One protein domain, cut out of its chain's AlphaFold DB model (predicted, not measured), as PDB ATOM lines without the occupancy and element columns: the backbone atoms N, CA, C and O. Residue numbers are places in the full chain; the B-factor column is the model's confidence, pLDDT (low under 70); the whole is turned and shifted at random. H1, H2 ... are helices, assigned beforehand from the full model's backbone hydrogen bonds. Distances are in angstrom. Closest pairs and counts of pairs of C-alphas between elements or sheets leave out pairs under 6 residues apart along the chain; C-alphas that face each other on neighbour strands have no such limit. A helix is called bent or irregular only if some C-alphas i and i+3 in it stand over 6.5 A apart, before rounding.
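This is residues 2 to 101 of the 101 residues of an uncharacterized protein of Moniliophthora roreri (UniProt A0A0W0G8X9). What is the main picture? Two small groups of helices sit at two ends of a loose body, H1 with H5 and the short H2 in one and H3 packed on H6 in the other, and residues 19 to 32 and 78 to 85 run between the groups. From H3 a wide loop runs out to H4 and on to H5, and residues 55 to 61, of which 57 to 61 belong to H4, stick out free. What is it made of? The printed part has 100 residues with six named helices, H1 to H6 in order along the chain, and no named strand, and its class is all helix. How large is it? It is loose, with a radius of gyration of the C-alphas of 17.2 A and spans of 52 by 35 by 23 A.

What does the first helix touch? H1, residues 2 to 13, touches H5, residues 71 to 77, with its residues 7 to 11 alone; the closest C-alphas, of Arg 10 and Leu 77, are 5.9 A apart. They run the same way at a steep tilt of 57 degrees. Where is H2, residues 15 to 18? It is close to H1 but not clearly touching, with the C-alphas of Ala 11 and Val 18 closest at 6.9 A. What of the other helices? H3, residues 33 to 44, touches H6, residues 86 to 99, the same way at a steep tilt of 42 degrees; the closest C-alphas, of Ile 36 and Val 87, are 5.7 A apart. H4, residues 57 to 62, touches no helix. What do the backbone N and O atoms show? Every O i to N i+4 pair is within hydrogen-bond range in H1, H3, H4 and H5, against 8 of 10 in H6, and H2 is too short for such a pair.

Where does H1 begin, and how long is it? C-alpha 2 is at (193.687, 210.272, 203.709), and H1 measures 16.4 A from first to last C-alpha. How long are the next helices? H2 measures 5.2 A, H3 16.1 A, H4 8.7 A and H5 9.7 A, and C-alpha 57, where H4 begins, is at (162.053, 215.900, 195.114). Where does H6 end? It measures 18.2 A and ends with C-alpha 99 at (184.916, 207.710, 220.848); it is irregular, with C-alphas 88 and 91 7.7 A apart.

How far does it reach? The two C-alphas farthest apart, those of Pro 16 and Lys 47, are 53.0 A apart. Which links are long, and is there a cut? The links H2 to H3 and H3 to H4 are long, with 14 and 12 residues, and the printed part has no cut. Where is confidence low? No printed residue is under 70, and the mean pLDDT of the printed part is 93.2.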
ATOM      1  N   ASP A   2     192.332 210.328 204.290       91.56
ATOM      2  CA  ASP A   2     193.687 210.272 203.709       91.56
ATOM      3  C   ASP A   2     193.738 210.337 202.173       91.56
ATOM      4  O   ASP A   2     194.539 211.090 201.630       91.56
ATOM      5  N   ASP A   3     192.873 209.603 201.461       94.06
ATOM      6  CA  ASP A   3     192.889 209.604 199.988       94.06
ATOM      7  C   ASP A   3     192.531 210.974 199.397       94.06
ATOM      8  O   ASP A   3     193.129 211.405 198.413       94.06
ATOM      9  N   LEU A   4     191.594 211.695 200.024       94.12
ATOM     10  CA  LEU A   4     191.238 213.052 199.611       94.12
ATOM     11  C   LEU A   4     192.381 214.034 199.907       94.12
ATOM     12  O   LEU A   4     192.674 214.898 199.085       94.12
ATOM     13  N   ALA A   5     193.058 213.887 201.047       96.12
ATOM     14  CA  ALA A   5     194.227 214.699 201.370       96.12
ATOM     15  C   ALA A   5     195.372 214.481 200.361       96.12
ATOM     16  O   ALA A   5     195.977 215.454 199.914       96.12
ATOM     17  N   ASP A   6     195.622 213.235 199.943       96.88
ATOM     18  CA  ASP A   6     196.605 212.906 198.898       96.88
ATOM     19  C   ASP A   6     196.239 213.542 197.543       96.88
ATOM     20  O   ASP A   6     197.119 214.054 196.850       96.88
ATOM     21  N   LEU A   7     194.950 213.595 197.180       96.25
ATOM     22  CA  LEU A   7     194.501 214.311 195.977       96.25
ATOM     23  C   LEU A   7     194.844 215.803 196.054       96.25
ATOM     24  O   LEU A   7     195.427 216.347 195.115       96.25
ATOM     25  N   TYR A   8     194.493 216.461 197.165       96.62
ATOM     26  CA  TYR A   8     194.769 217.887 197.359       96.62
ATOM     27  C   TYR A   8     196.266 218.185 197.339       96.62
ATOM     28  O   TYR A   8     196.679 219.148 196.692       96.62
ATOM     29  N   LEU A   9     197.078 217.346 197.989       97.44
ATOM     30  CA  LEU A   9     198.533 217.472 197.971       97.44
ATOM     31  C   LEU A   9     199.067 217.423 196.534       97.44
ATOM     32  O   LEU A   9     199.761 218.342 196.104       97.44
ATOM     33  N   ARG A  10     198.672 216.411 195.754       97.12
ATOM     34  CA  ARG A  10     199.100 216.269 194.351       97.12
ATOM     35  C   ARG A  10     198.639 217.425 193.472       97.12
ATOM     36  O   ARG A  10     199.378 217.847 192.584       97.12
ATOM     37  N   ALA A  11     197.418 217.915 193.684       97.00
ATOM     38  CA  ALA A  11     196.889 219.059 192.950       97.00
ATOM     39  C   ALA A  11     197.693 220.330 193.258       97.00
ATOM     40  O   ALA A  11     198.044 221.068 192.337       97.00
ATOM     41  N   ALA A  12     198.044 220.552 194.527       96.75
ATOM     42  CA  ALA A  12     198.863 221.684 194.948       96.75
ATOM     43  C   ALA A  12     200.291 221.609 194.378       96.75
ATOM     44  O   ALA A  12     200.778 222.588 193.814       96.75
ATOM     45  N   GLU A  13     200.937 220.441 194.437       97.00
ATOM     46  CA  GLU A  13     202.284 220.222 193.881       97.00
ATOM     47  C   GLU A  13     202.348 220.416 192.357       97.00
ATOM     48  O   GLU A  13     203.401 220.740 191.809       97.00
ATOM     49  N   ARG A  14     201.218 220.237 191.660       96.31
ATOM     50  CA  ARG A  14     201.104 220.368 190.198       96.31
ATOM     51  C   ARG A  14     200.297 221.591 189.771       96.31
ATOM     52  O   ARG A  14     199.889 221.659 188.612       96.31
ATOM     53  N   ALA A  15     200.087 222.565 190.658       95.31
ATOM     54  CA  ALA A  15     199.210 223.711 190.414       95.31
ATOM     55  C   ALA A  15     199.454 224.442 189.071       95.31
ATOM     56  O   ALA A  15     198.467 224.734 188.391       95.31
ATOM     57  N   PRO A  16     200.704 224.668 188.603       95.69
ATOM     58  CA  PRO A  16     200.941 225.297 187.298       95.69
ATOM     59  C   PRO A  16     200.424 224.492 186.094       95.69
ATOM     60  O   PRO A  16     200.146 225.072 185.051       95.69
ATOM     61  N   LEU A  17     200.304 223.165 186.222       93.75
ATOM     62  CA  LEU A  17     199.833 222.262 185.165       93.75
ATOM     63  C   LEU A  17     198.317 222.055 185.191       93.75
ATOM     64  O   LEU A  17     197.719 221.805 184.149       93.75
ATOM     65  N   VAL A  18     197.704 222.107 186.376       96.31
ATOM     66  CA  VAL A  18     196.302 221.704 186.576       96.31
ATOM     67  C   VAL A  18     195.374 222.853 186.967       96.31
ATOM     68  O   VAL A  18     194.203 222.626 187.264       96.31
ATOM     69  N   GLY A  19     195.875 224.090 186.967       94.50
ATOM     70  CA  GLY A  19     195.079 225.279 187.252       94.50
ATOM     71  C   GLY A  19     193.817 225.352 186.385       94.50
ATOM     72  O   GLY A  19     193.870 225.177 185.170       94.50
ATOM     73  N   GLY A  20     192.669 225.591 187.025       94.31
ATOM     74  CA  GLY A  20     191.365 225.676 186.357       94.31
ATOM     75  C   GLY A  20     190.708 224.331 186.018       94.31
ATOM     76  O   GLY A  20     189.608 224.334 185.474       94.31
ATOM     77  N   GLN A  21     191.338 223.197 186.338       95.62
ATOM     78  CA  GLN A  21     190.740 221.873 186.160       95.62
ATOM     79  C   GLN A  21     189.881 221.476 187.367       95.62
ATOM     80  O   GLN A  21     190.178 221.838 188.507       95.62
ATOM     81  N   ILE A  22     188.835 220.690 187.114       94.81
ATOM     82  CA  ILE A  22     187.973 220.093 188.142       94.81
ATOM     83  C   ILE A  22     188.217 218.586 188.141       94.81
ATOM     84  O   ILE A  22     188.199 217.953 187.088       94.81
ATOM     85  N   PHE A  23     188.439 218.015 189.322       95.25
ATOM     86  CA  PHE A  23     188.764 216.604 189.492       95.25
ATOM     87  C   PHE A  23     187.698 215.895 190.321       95.25
ATOM     88  O   PHE A  23     187.414 216.311 191.443       95.25
ATOM     89  N   ASP A  24     187.175 214.785 189.802       94.38
ATOM     90  CA  ASP A  24     186.395 213.851 190.609       94.38
ATOM     91  C   ASP A  24     187.318 213.080 191.560       94.38
ATOM     92  O   ASP A  24     188.354 212.548 191.152       94.38
ATOM     93  N   ALA A  25     186.909 212.996 192.825       93.38
ATOM     94  CA  ALA A  25     187.614 212.303 193.897       93.38
ATOM     95  C   ALA A  25     186.729 211.174 194.438       93.38
ATOM     96  O   ALA A  25     186.051 211.328 195.451       93.38
ATOM     97  N   ALA A  26     186.686 210.058 193.716       91.81
ATOM     98  CA  ALA A  26     185.782 208.952 194.014       91.81
ATOM     99  C   ALA A  26     186.506 207.605 194.001       91.81
ATOM    100  O   ALA A  26     187.554 207.454 193.369       91.81
ATOM    101  N   ASN A  27     185.916 206.631 194.694       89.00
ATOM    102  CA  ASN A  27     186.362 205.246 194.658       89.00
ATOM    103  C   ASN A  27     186.012 204.586 193.322       89.00
ATOM    104  O   ASN A  27     185.089 205.001 192.625       89.00
ATOM    105  N   ASP A  28     186.728 203.513 192.993       83.88
ATOM    106  CA  ASP A  28     186.472 202.723 191.781       83.88
ATOM    107  C   ASP A  28     185.220 201.848 191.899       83.88
ATOM    108  O   ASP A  28     184.690 201.371 190.896       83.88
ATOM    109  N   PHE A  29     184.747 201.654 193.130       83.69
ATOM    110  CA  PHE A  29     183.576 200.864 193.464       83.69
ATOM    111  C   PHE A  29     182.478 201.774 194.002       83.69
ATOM    112  O   PHE A  29     182.742 202.713 194.752       83.69
ATOM    113  N   THR A  30     181.241 201.479 193.609       88.00
ATOM    114  CA  THR A  30     180.043 202.150 194.120       88.00
ATOM    115  C   THR A  30     179.371 201.231 195.125       88.00
ATOM    116  O   THR A  30     179.115 200.068 194.820       88.00
ATOM    117  N   GLU A  31     179.099 201.748 196.316       90.69
ATOM    118  CA  GLU A  31     178.465 200.998 197.400       90.69
ATOM    119  C   GLU A  31     176.962 201.276 197.413       90.69
ATOM    120  O   GLU A  31     176.530 202.417 197.227       90.69
ATOM    121  N   SER A  32     176.152 200.235 197.615       92.19
ATOM    122  CA  SER A  32     174.704 200.406 197.696       92.19
ATOM    123  C   SER A  32     174.282 200.882 199.089       92.19
ATOM    124  O   SER A  32     174.904 200.554 200.102       92.19
ATOM    125  N   GLN A  33     173.168 201.614 199.160       91.12
ATOM    126  CA  GLN A  33     172.581 202.024 200.440       91.12
ATOM    127  C   GLN A  33     172.245 200.811 201.326       91.12
ATOM    128  O   GLN A  33     172.392 200.874 202.545       91.12
ATOM    129  N   ALA A  34     171.827 199.697 200.714       91.25
ATOM    130  CA  ALA A  34     171.514 198.462 201.421       91.25
ATOM    131  C   ALA A  34     172.744 197.813 202.050       91.25
ATOM    132  O   ALA A  34     172.680 197.421 203.215       91.25
ATOM    133  N   ASP A  35     173.868 197.764 201.334       92.56
ATOM    134  CA  ASP A  35     175.108 197.196 201.870       92.56
ATOM    135  C   ASP A  35     175.609 198.008 203.066       92.56
ATOM    136  O   ASP A  35     175.981 197.437 204.095       92.56
ATOM    137  N   ILE A  36     175.537 199.341 202.973       93.69
ATOM    138  CA  ILE A  36     175.910 200.243 204.068       93.69
ATOM    139  C   ILE A  36     174.995 200.035 205.279       93.69
ATOM    140  O   ILE A  36     175.494 199.871 206.391       93.69
ATOM    141  N   LEU A  37     173.669 200.006 205.094       93.38
ATOM    142  CA  LEU A  37     172.720 199.806 206.200       93.38
ATOM    143  C   LEU A  37     172.883 198.437 206.861       93.38
ATOM    144  O   LEU A  37     172.868 198.337 208.090       93.38
ATOM    145  N   PHE A  38     173.086 197.387 206.068       92.06
ATOM    146  CA  PHE A  38     173.318 196.043 206.581       92.06
ATOM    147  C   PHE A  38     174.622 195.954 207.378       92.06
ATOM    148  O   PHE A  38     174.643 195.394 208.478       92.06
ATOM    149  N   ALA A  39     175.706 196.535 206.861       93.62
ATOM    150  CA  ALA A  39     176.975 196.605 207.575       93.62
ATOM    151  C   ALA A  39     176.852 197.442 208.859       93.62
ATOM    152  O   ALA A  39     177.370 197.041 209.904       93.62
ATOM    153  N   LEU A  40     176.112 198.554 208.818       94.44
ATOM    154  CA  LEU A  40     175.902 199.423 209.976       94.44
ATOM    155  C   LEU A  40     175.110 198.712 211.074       94.44
ATOM    156  O   LEU A  40     175.474 198.792 212.248       94.44
ATOM    157  N   ALA A  41     174.054 197.984 210.711       94.25
ATOM    158  CA  ALA A  41     173.263 197.205 211.660       94.25
ATOM    159  C   ALA A  41     174.130 196.171 212.396       94.25
ATOM    160  O   ALA A  41     174.014 196.024 213.613       94.25
ATOM    161  N   LYS A  42     175.069 195.524 211.689       92.94
ATOM    162  CA  LYS A  42     176.022 194.583 212.298       92.94
ATOM    163  C   LYS A  42     176.949 195.244 213.315       92.94
ATOM    164  O   LYS A  42     177.147 194.675 214.383       92.94
ATOM    165  N   VAL A  43     177.527 196.405 212.996       95.25
ATOM    166  CA  VAL A  43     178.498 197.067 213.894       95.25
ATOM    167  C   VAL A  43     177.830 197.809 215.052       95.25
ATOM    168  O   VAL A  43     178.416 197.910 216.123       95.25
ATOM    169  N   SER A  44     176.600 198.290 214.863       94.00
ATOM    170  CA  SER A  44     175.836 199.013 215.893       94.00
ATOM    171  C   SER A  44     175.009 198.111 216.810       94.00
ATOM    172  O   SER A  44     174.582 198.549 217.875       94.00
ATOM    173  N   GLY A  45     174.743 196.864 216.405       93.44
ATOM    174  CA  GLY A  45     173.839 195.960 217.122       93.44
ATOM    175  C   GLY A  45     172.349 196.275 216.925       93.44
ATOM    176  O   GLY A  45     171.511 195.750 217.663       93.44
ATOM    177  N   ALA A  46     171.995 197.118 215.949       93.44
ATOM    178  CA  ALA A  46     170.602 197.389 215.605       93.44
ATOM    179  C   ALA A  46     169.893 196.114 215.110       93.44
ATOM    180  O   ALA A  46     170.444 195.330 214.338       93.44
ATOM    181  N   LYS A  47     168.646 195.906 215.553       89.81
ATOM    182  CA  LYS A  47     167.882 194.676 215.270       89.81
ATOM    183  C   LYS A  47     167.215 194.671 213.895       89.81
ATOM    184  O   LYS A  47     167.029 193.605 213.316       89.81
ATOM    185  N   SER A  48     166.833 195.841 213.396       87.25
ATOM    186  CA  SER A  48     166.178 196.013 212.102       87.25
ATOM    187  C   SER A  48     166.563 197.352 211.481       87.25
ATOM    188  O   SER A  48     167.003 198.274 212.168       87.25
ATOM    189  N   HIS A  49     166.406 197.432 210.165       87.25
ATOM    190  CA  HIS A  49     166.489 198.656 209.381       87.25
ATOM    191  C   HIS A  49     165.386 198.606 208.326       87.25
ATOM    192  O   HIS A  49     165.003 197.525 207.876       87.25
ATOM    193  N   GLU A  50     164.878 199.769 207.942       89.94
ATOM    194  CA  GLU A  50     163.820 199.897 206.946       89.94
ATOM    195  C   GLU A  50     164.160 201.040 205.996       89.94
ATOM    196  O   GLU A  50     164.761 202.042 206.391       89.94
ATOM    197  N   PHE A  51     163.767 200.883 204.736       91.12
ATOM    198  CA  PHE A  51     163.826 201.958 203.759       91.12
ATOM    199  C   PHE A  51     162.506 202.712 203.778       91.12
ATOM    200  O   PHE A  51     161.436 202.107 203.723       91.12
ATOM    201  N   SER A  52     162.587 204.037 203.810       92.25
ATOM    202  CA  SER A  52     161.434 204.902 203.592       92.25
ATOM    203  C   SER A  52     161.443 205.420 202.151       92.25
ATOM    204  O   SER A  52     162.517 205.652 201.588       92.25
ATOM    205  N   PRO A  53     160.267 205.576 201.518       93.25
ATOM    206  CA  PRO A  53     160.189 206.235 200.224       93.25
ATOM    207  C   PRO A  53     160.557 207.723 200.373       93.25
ATOM    208  O   PRO A  53     160.232 208.316 201.405       93.25
ATOM    209  N   PRO A  54     161.170 208.345 199.350       95.25
ATOM    210  CA  PRO A  54     161.470 209.773 199.373       95.25
ATOM    211  C   PRO A  54     160.216 210.621 199.609       95.25
ATOM    212  O   PRO A  54     159.209 210.453 198.915       95.25
ATOM    213  N   ALA A  55     160.276 211.563 200.548       97.06
ATOM    214  CA  ALA A  55     159.151 212.432 200.895       97.06
ATOM    215  C   ALA A  55     159.030 213.670 199.984       97.06
ATOM    216  O   ALA A  55     158.009 214.358 199.987       97.06
ATOM    217  N   ASN A  56     160.081 213.994 199.228       97.38
ATOM    218  CA  ASN A  56     160.166 215.193 198.396       97.38
ATOM    219  C   ASN A  56     161.168 215.004 197.238       97.38
ATOM    220  O   ASN A  56     161.934 214.042 197.197       97.38
ATOM    221  N   ASN A  57     161.182 215.954 196.297       97.69
ATOM    222  CA  ASN A  57     162.053 215.900 195.114       97.69
ATOM    223  C   ASN A  57     163.550 215.923 195.456       97.69
ATOM    224  O   ASN A  57     164.358 215.425 194.678       97.69
ATOM    225  N   TRP A  58     163.924 216.505 196.598       96.25
ATOM    226  CA  TRP A  58     165.311 216.544 197.047       96.25
ATOM    227  C   TRP A  58     165.787 215.157 197.493       96.25
ATOM    228  O   TRP A  58     166.802 214.671 197.000       96.25
ATOM    229  N   GLU A  59     165.019 214.467 198.334       95.62
ATOM    230  CA  GLU A  59     165.307 213.081 198.727       95.62
ATOM    231  C   GLU A  59     165.276 212.127 197.530       95.62
ATOM    232  O   GLU A  59     166.110 211.227 197.441       95.62
ATOM    233  N   LEU A  60     164.370 212.355 196.573       95.81
ATOM    234  CA  LEU A  60     164.319 211.569 195.341       95.81
ATOM    235  C   LEU A  60     165.592 211.746 194.504       95.81
ATOM    236  O   LEU A  60     166.066 210.787 193.901       95.81
ATOM    237  N   ALA A  61     166.152 212.957 194.461       94.56
ATOM    238  CA  ALA A  61     167.423 213.205 193.791       94.56
ATOM    239  C   ALA A  61     168.591 212.521 194.523       94.56
ATOM    240  O   ALA A  61     169.456 211.939 193.873       94.56
ATOM    241  N   LEU A  62     168.591 212.530 195.861       91.62
ATOM    242  CA  LEU A  62     169.606 211.843 196.672       91.62
ATOM    243  C   LEU A  62     169.532 210.316 196.573       91.62
ATOM    244  O   LEU A  62     170.550 209.650 196.737       91.62
ATOM    245  N   SER A  63     168.355 209.752 196.292       91.44
ATOM    246  CA  SER A  63     168.195 208.306 196.118       91.44
ATOM    247  C   SER A  63     168.719 207.794 194.769       91.44
ATOM    248  O   SER A  63     168.641 206.594 194.509       91.44
ATOM    249  N   GLN A  64     169.188 208.675 193.880       93.31
ATOM    250  CA  GLN A  64     169.711 208.280 192.575       93.31
ATOM    251  C   GLN A  64     171.156 207.786 192.670       93.31
ATOM    252  O   GLN A  64     171.976 208.293 193.436       93.31
ATOM    253  N   THR A  65     171.497 206.818 191.822       93.12
ATOM    254  CA  THR A  65     172.869 206.322 191.706       93.12
ATOM    255  C   THR A  65     173.770 207.369 191.062       93.12
ATOM    256  O   THR A  65     173.511 207.830 189.951       93.12
ATOM    257  N   THR A  66     174.886 207.671 191.722       91.19
ATOM    258  CA  THR A  66     175.946 208.522 191.175       91.19
ATOM    259  C   THR A  66     177.172 207.666 190.875       91.19
ATOM    260  O   THR A  66     177.817 207.160 191.786       91.19
ATOM    261  N   ASN A  67     177.496 207.511 189.590       91.00
ATOM    262  CA  ASN A  67     178.661 206.755 189.130       91.00
ATOM    263  C   ASN A  67     179.737 207.725 188.642       91.00
ATOM    264  O   ASN A  67     179.598 208.318 187.570       91.00
ATOM    265  N   LEU A  68     180.817 207.868 189.409       90.62
ATOM    266  CA  LEU A  68     181.934 208.752 189.078       90.62
ATOM    267  C   LEU A  68     183.127 207.949 188.576       90.62
ATOM    268  O   LEU A  68     183.367 206.820 189.002       90.62
ATOM    269  N   ARG A  69     183.894 208.541 187.659       89.12
ATOM    270  CA  ARG A  69     185.132 207.945 187.156       89.12
ATOM    271  C   ARG A  69     186.245 208.989 187.206       89.12
ATOM    272  O   ARG A  69     186.267 209.867 186.344       89.12
ATOM    273  N   PRO A  70     187.196 208.893 188.152       92.06
ATOM    274  CA  PRO A  70     188.212 209.920 188.391       92.06
ATOM    275  C   PRO A  70     189.350 209.874 187.354       92.06
ATOM    276  O   PRO A  70     190.533 209.853 187.693       92.06
ATOM    277  N   TYR A  71     189.020 209.818 186.062       92.81
ATOM    278  CA  TYR A  71     189.998 209.658 184.986       92.81
ATOM    279  C   TYR A  71     190.977 210.821 184.911       92.81
ATOM    280  O   TYR A  71     192.172 210.594 184.738       92.81
ATOM    281  N   LEU A  72     190.488 212.052 185.080       93.94
ATOM    282  CA  LEU A  72     191.338 213.237 185.021       93.94
ATOM    283  C   LEU A  72     192.329 213.275 186.195       93.94
ATOM    284  O   LEU A  72     193.498 213.610 186.016       93.94
ATOM    285  N   ALA A  73     191.888 212.862 187.386       94.62
ATOM    286  CA  ALA A  73     192.750 212.775 188.562       94.62
ATOM    287  C   ALA A  73     193.825 211.693 188.375       94.62
ATOM    288  O   ALA A  73     195.001 211.916 188.675       94.62
ATOM    289  N   ARG A  74     193.464 210.544 187.790       94.50
ATOM    290  CA  ARG A  74     194.436 209.500 187.437       94.50
ATOM    291  C   ARG A  74     195.449 209.987 186.407       94.50
ATOM    292  O   ARG A  74     196.642 209.780 186.599       94.50
ATOM    293  N   SER A  75     195.006 210.639 185.334       94.44
ATOM    294  CA  SER A  75     195.891 211.021 184.229       94.44
ATOM    295  C   SER A  75     196.820 212.184 184.582       94.44
ATOM    296  O   SER A  75     198.014 212.110 184.300       94.44
ATOM    297  N   LEU A  76     196.305 213.240 185.219       95.38
ATOM    298  CA  LEU A  76     197.079 214.460 185.477       95.38
ATOM    299  C   LEU A  76     197.764 214.467 186.844       95.38
ATOM    300  O   LEU A  76     198.832 215.065 186.991       95.38
ATOM    301  N   LEU A  77     197.191 213.794 187.847       95.75
ATOM    302  CA  LEU A  77     197.725 213.757 189.217       95.75
ATOM    303  C   LEU A  77     198.358 212.402 189.575       95.75
ATOM    304  O   LEU A  77     199.071 212.291 190.578       95.75
ATOM    305  N   GLY A  78     198.147 211.362 188.759       94.88
ATOM    306  CA  GLY A  78     198.527 209.993 189.123       94.88
ATOM    307  C   GLY A  78     197.821 209.525 190.398       94.88
ATOM    308  O   GLY A  78     198.387 208.728 191.145       94.88
ATOM    309  N   TRP A  79     196.660 210.110 190.710       96.00
ATOM    310  CA  TRP A  79     195.929 209.842 191.941       96.00
ATOM    311  C   TRP A  79     195.039 208.613 191.785       96.00
ATOM    312  O   TRP A  79     194.392 208.432 190.754       96.00
ATOM    313  N   GLN A  80     194.993 207.795 192.831       94.19
ATOM    314  CA  GLN A  80     194.055 206.688 192.971       94.19
ATOM    315  C   GLN A  80     193.759 206.476 194.461       94.19
ATOM    316  O   GLN A  80     194.682 206.620 195.274       94.19
ATOM    317  N   PRO A  81     192.522 206.108 194.826       92.50
ATOM    318  CA  PRO A  81     192.176 205.787 196.204       92.50
ATOM    319  C   PRO A  81     192.955 204.550 196.667       92.50
ATOM    320  O   PRO A  81     193.148 203.597 195.905       92.50
ATOM    321  N   ARG A  82     193.441 204.572 197.909       91.88
ATOM    322  CA  ARG A  82     194.216 203.479 198.515       91.88
ATOM    323  C   ARG A  82     193.512 202.854 199.708       91.88
ATOM    324  O   ARG A  82     193.878 201.746 200.100       91.88
ATOM    325  N   LYS A  83     192.566 203.555 200.334       90.00
ATOM    326  CA  LYS A  83     191.786 203.004 201.442       90.00
ATOM    327  C   LYS A  83     190.686 202.095 200.898       90.00
ATOM    328  O   LYS A  83     190.183 202.299 199.797       90.00
ATOM    329  N   ALA A  84     190.333 201.084 201.688       89.12
ATOM    330  CA  ALA A  84     189.185 200.237 201.401       89.12
ATOM    331  C   ALA A  84     187.879 201.049 201.414       89.12
ATOM    332  O   ALA A  84     187.845 202.186 201.905       89.12
ATOM    333  N   GLY A  85     186.817 200.441 200.875       88.62
ATOM    334  CA  GLY A  85     185.487 201.040 200.809       88.62
ATOM    335  C   GLY A  85     184.921 201.397 202.184       88.62
ATOM    336  O   GLY A  85     185.447 200.997 203.231       88.62
ATOM    337  N   LEU A  86     183.833 202.169 202.191       90.56
ATOM    338  CA  LEU A  86     183.174 202.563 203.431       90.56
ATOM    339  C   LEU A  86     182.678 201.338 204.201       90.56
ATOM    340  O   LEU A  86     182.876 201.284 205.411       90.56
ATOM    341  N   VAL A  87     182.067 200.370 203.516       93.19
ATOM    342  CA  VAL A  87     181.514 199.139 204.096       93.19
ATOM    343  C   VAL A  87     182.606 198.325 204.791       93.19
ATOM    344  O   VAL A  87     182.417 197.904 205.932       93.19
ATOM    345  N   ASP A  88     183.769 198.171 204.153       91.31
ATOM    346  CA  ASP A  88     184.902 197.413 204.703       91.31
ATOM    347  C   ASP A  88     185.483 198.072 205.962       91.31
ATOM    348  O   ASP A  88     185.843 197.401 206.932       91.31
ATOM    349  N   HIS A  89     185.566 199.404 205.966       92.00
ATOM    350  CA  HIS A  89     186.098 200.180 207.088       92.00
ATOM    351  C   HIS A  89     185.023 200.689 208.056       92.00
ATOM    352  O   HIS A  89     185.344 201.407 209.007       92.00
ATOM    353  N   LEU A  90     183.763 200.288 207.884       94.31
ATOM    354  CA  LEU A  90     182.654 200.757 208.709       94.31
ATOM    355  C   LEU A  90     182.854 200.515 210.215       94.31
ATOM    356  O   LEU A  90     182.531 201.422 210.983       94.31
ATOM    357  N   PRO A  91     183.446 199.388 210.675       94.38
ATOM    358  CA  PRO A  91     183.764 199.208 212.091       94.38
ATOM    359  C   PRO A  91     184.702 200.290 212.646       94.38
ATOM    360  O   PRO A  91     184.510 200.753 213.768       94.38
ATOM    361  N   ILE A  92     185.693 200.723 211.856       93.94
ATOM    362  CA  ILE A  92     186.660 201.757 212.254       93.94
ATOM    363  C   ILE A  92     185.946 203.102 212.387       93.94
ATOM    364  O   ILE A  92     186.119 203.798 213.386       93.94
ATOM    365  N   TYR A  93     185.119 203.456 211.401       93.12
ATOM    366  CA  TYR A  93     184.367 204.710 211.428       93.12
ATOM    367  C   TYR A  93     183.339 204.743 212.560       93.12
ATOM    368  O   TYR A  93     183.208 205.766 213.230       93.12
ATOM    369  N   TYR A  94     182.651 203.627 212.814       95.12
ATOM    370  CA  TYR A  94     181.696 203.524 213.913       95.12
ATOM    371  C   TYR A  94     182.386 203.679 215.274       95.12
ATOM    372  O   TYR A  94     181.947 204.490 216.087       95.12
ATOM    373  N   ALA A  95     183.514 202.995 215.494       95.12
ATOM    374  CA  ALA A  95     184.296 203.135 216.724       95.12
ATOM    375  C   ALA A  95     184.844 204.562 216.911       95.12
ATOM    376  O   ALA A  95     184.805 205.099 218.019       95.12
ATOM    377  N   ALA A  96     185.315 205.203 215.836       94.75
ATOM    378  CA  ALA A  96     185.773 206.591 215.878       94.75
ATOM    379  C   ALA A  96     184.638 207.563 216.234       94.75
ATOM    380  O   ALA A  96     184.848 208.479 217.024       94.75
ATOM    381  N   TRP A  97     183.433 207.348 215.694       95.31
ATOM    382  CA  TRP A  97     182.249 208.115 216.077       95.31
ATOM    383  C   TRP A  97     181.895 207.907 217.553       95.31
ATOM    384  O   TRP A  97     181.695 208.893 218.255       95.31
ATOM    385  N   GLN A  98     181.884 206.659 218.041       95.38
ATOM    386  CA  GLN A  98     181.603 206.353 219.450       95.38
ATOM    387  C   GLN A  98     182.600 207.017 220.405       95.38
ATOM    388  O   GLN A  98     182.200 207.487 221.460       95.38
ATOM    389  N   ALA A  99     183.882 207.064 220.041       96.56
ATOM    390  CA  ALA A  99     184.916 207.710 220.848       96.56
ATOM    391  C   ALA A  99     184.838 209.248 220.833       96.56
ATOM    392  O   ALA A  99     185.439 209.895 221.688       96.56
ATOM    393  N   ALA A 100     184.154 209.831 219.844       95.12
ATOM    394  CA  ALA A 100     183.944 211.271 219.723       95.12
ATOM    395  C   ALA A 100     182.644 211.758 220.395       95.12
ATOM    396  O   ALA A 100     182.380 212.961 220.374       95.12
ATOM    397  N   GLN A 101     181.830 210.841 220.934       76.69
ATOM    398  CA  GLN A 101     180.676 211.140 221.790       76.69
ATOM    399  C   GLN A 101     181.112 211.267 223.250       76.69
ATOM    400  O   GLN A 101     180.556 212.153 223.935       76.69
TER     401      GLN A 101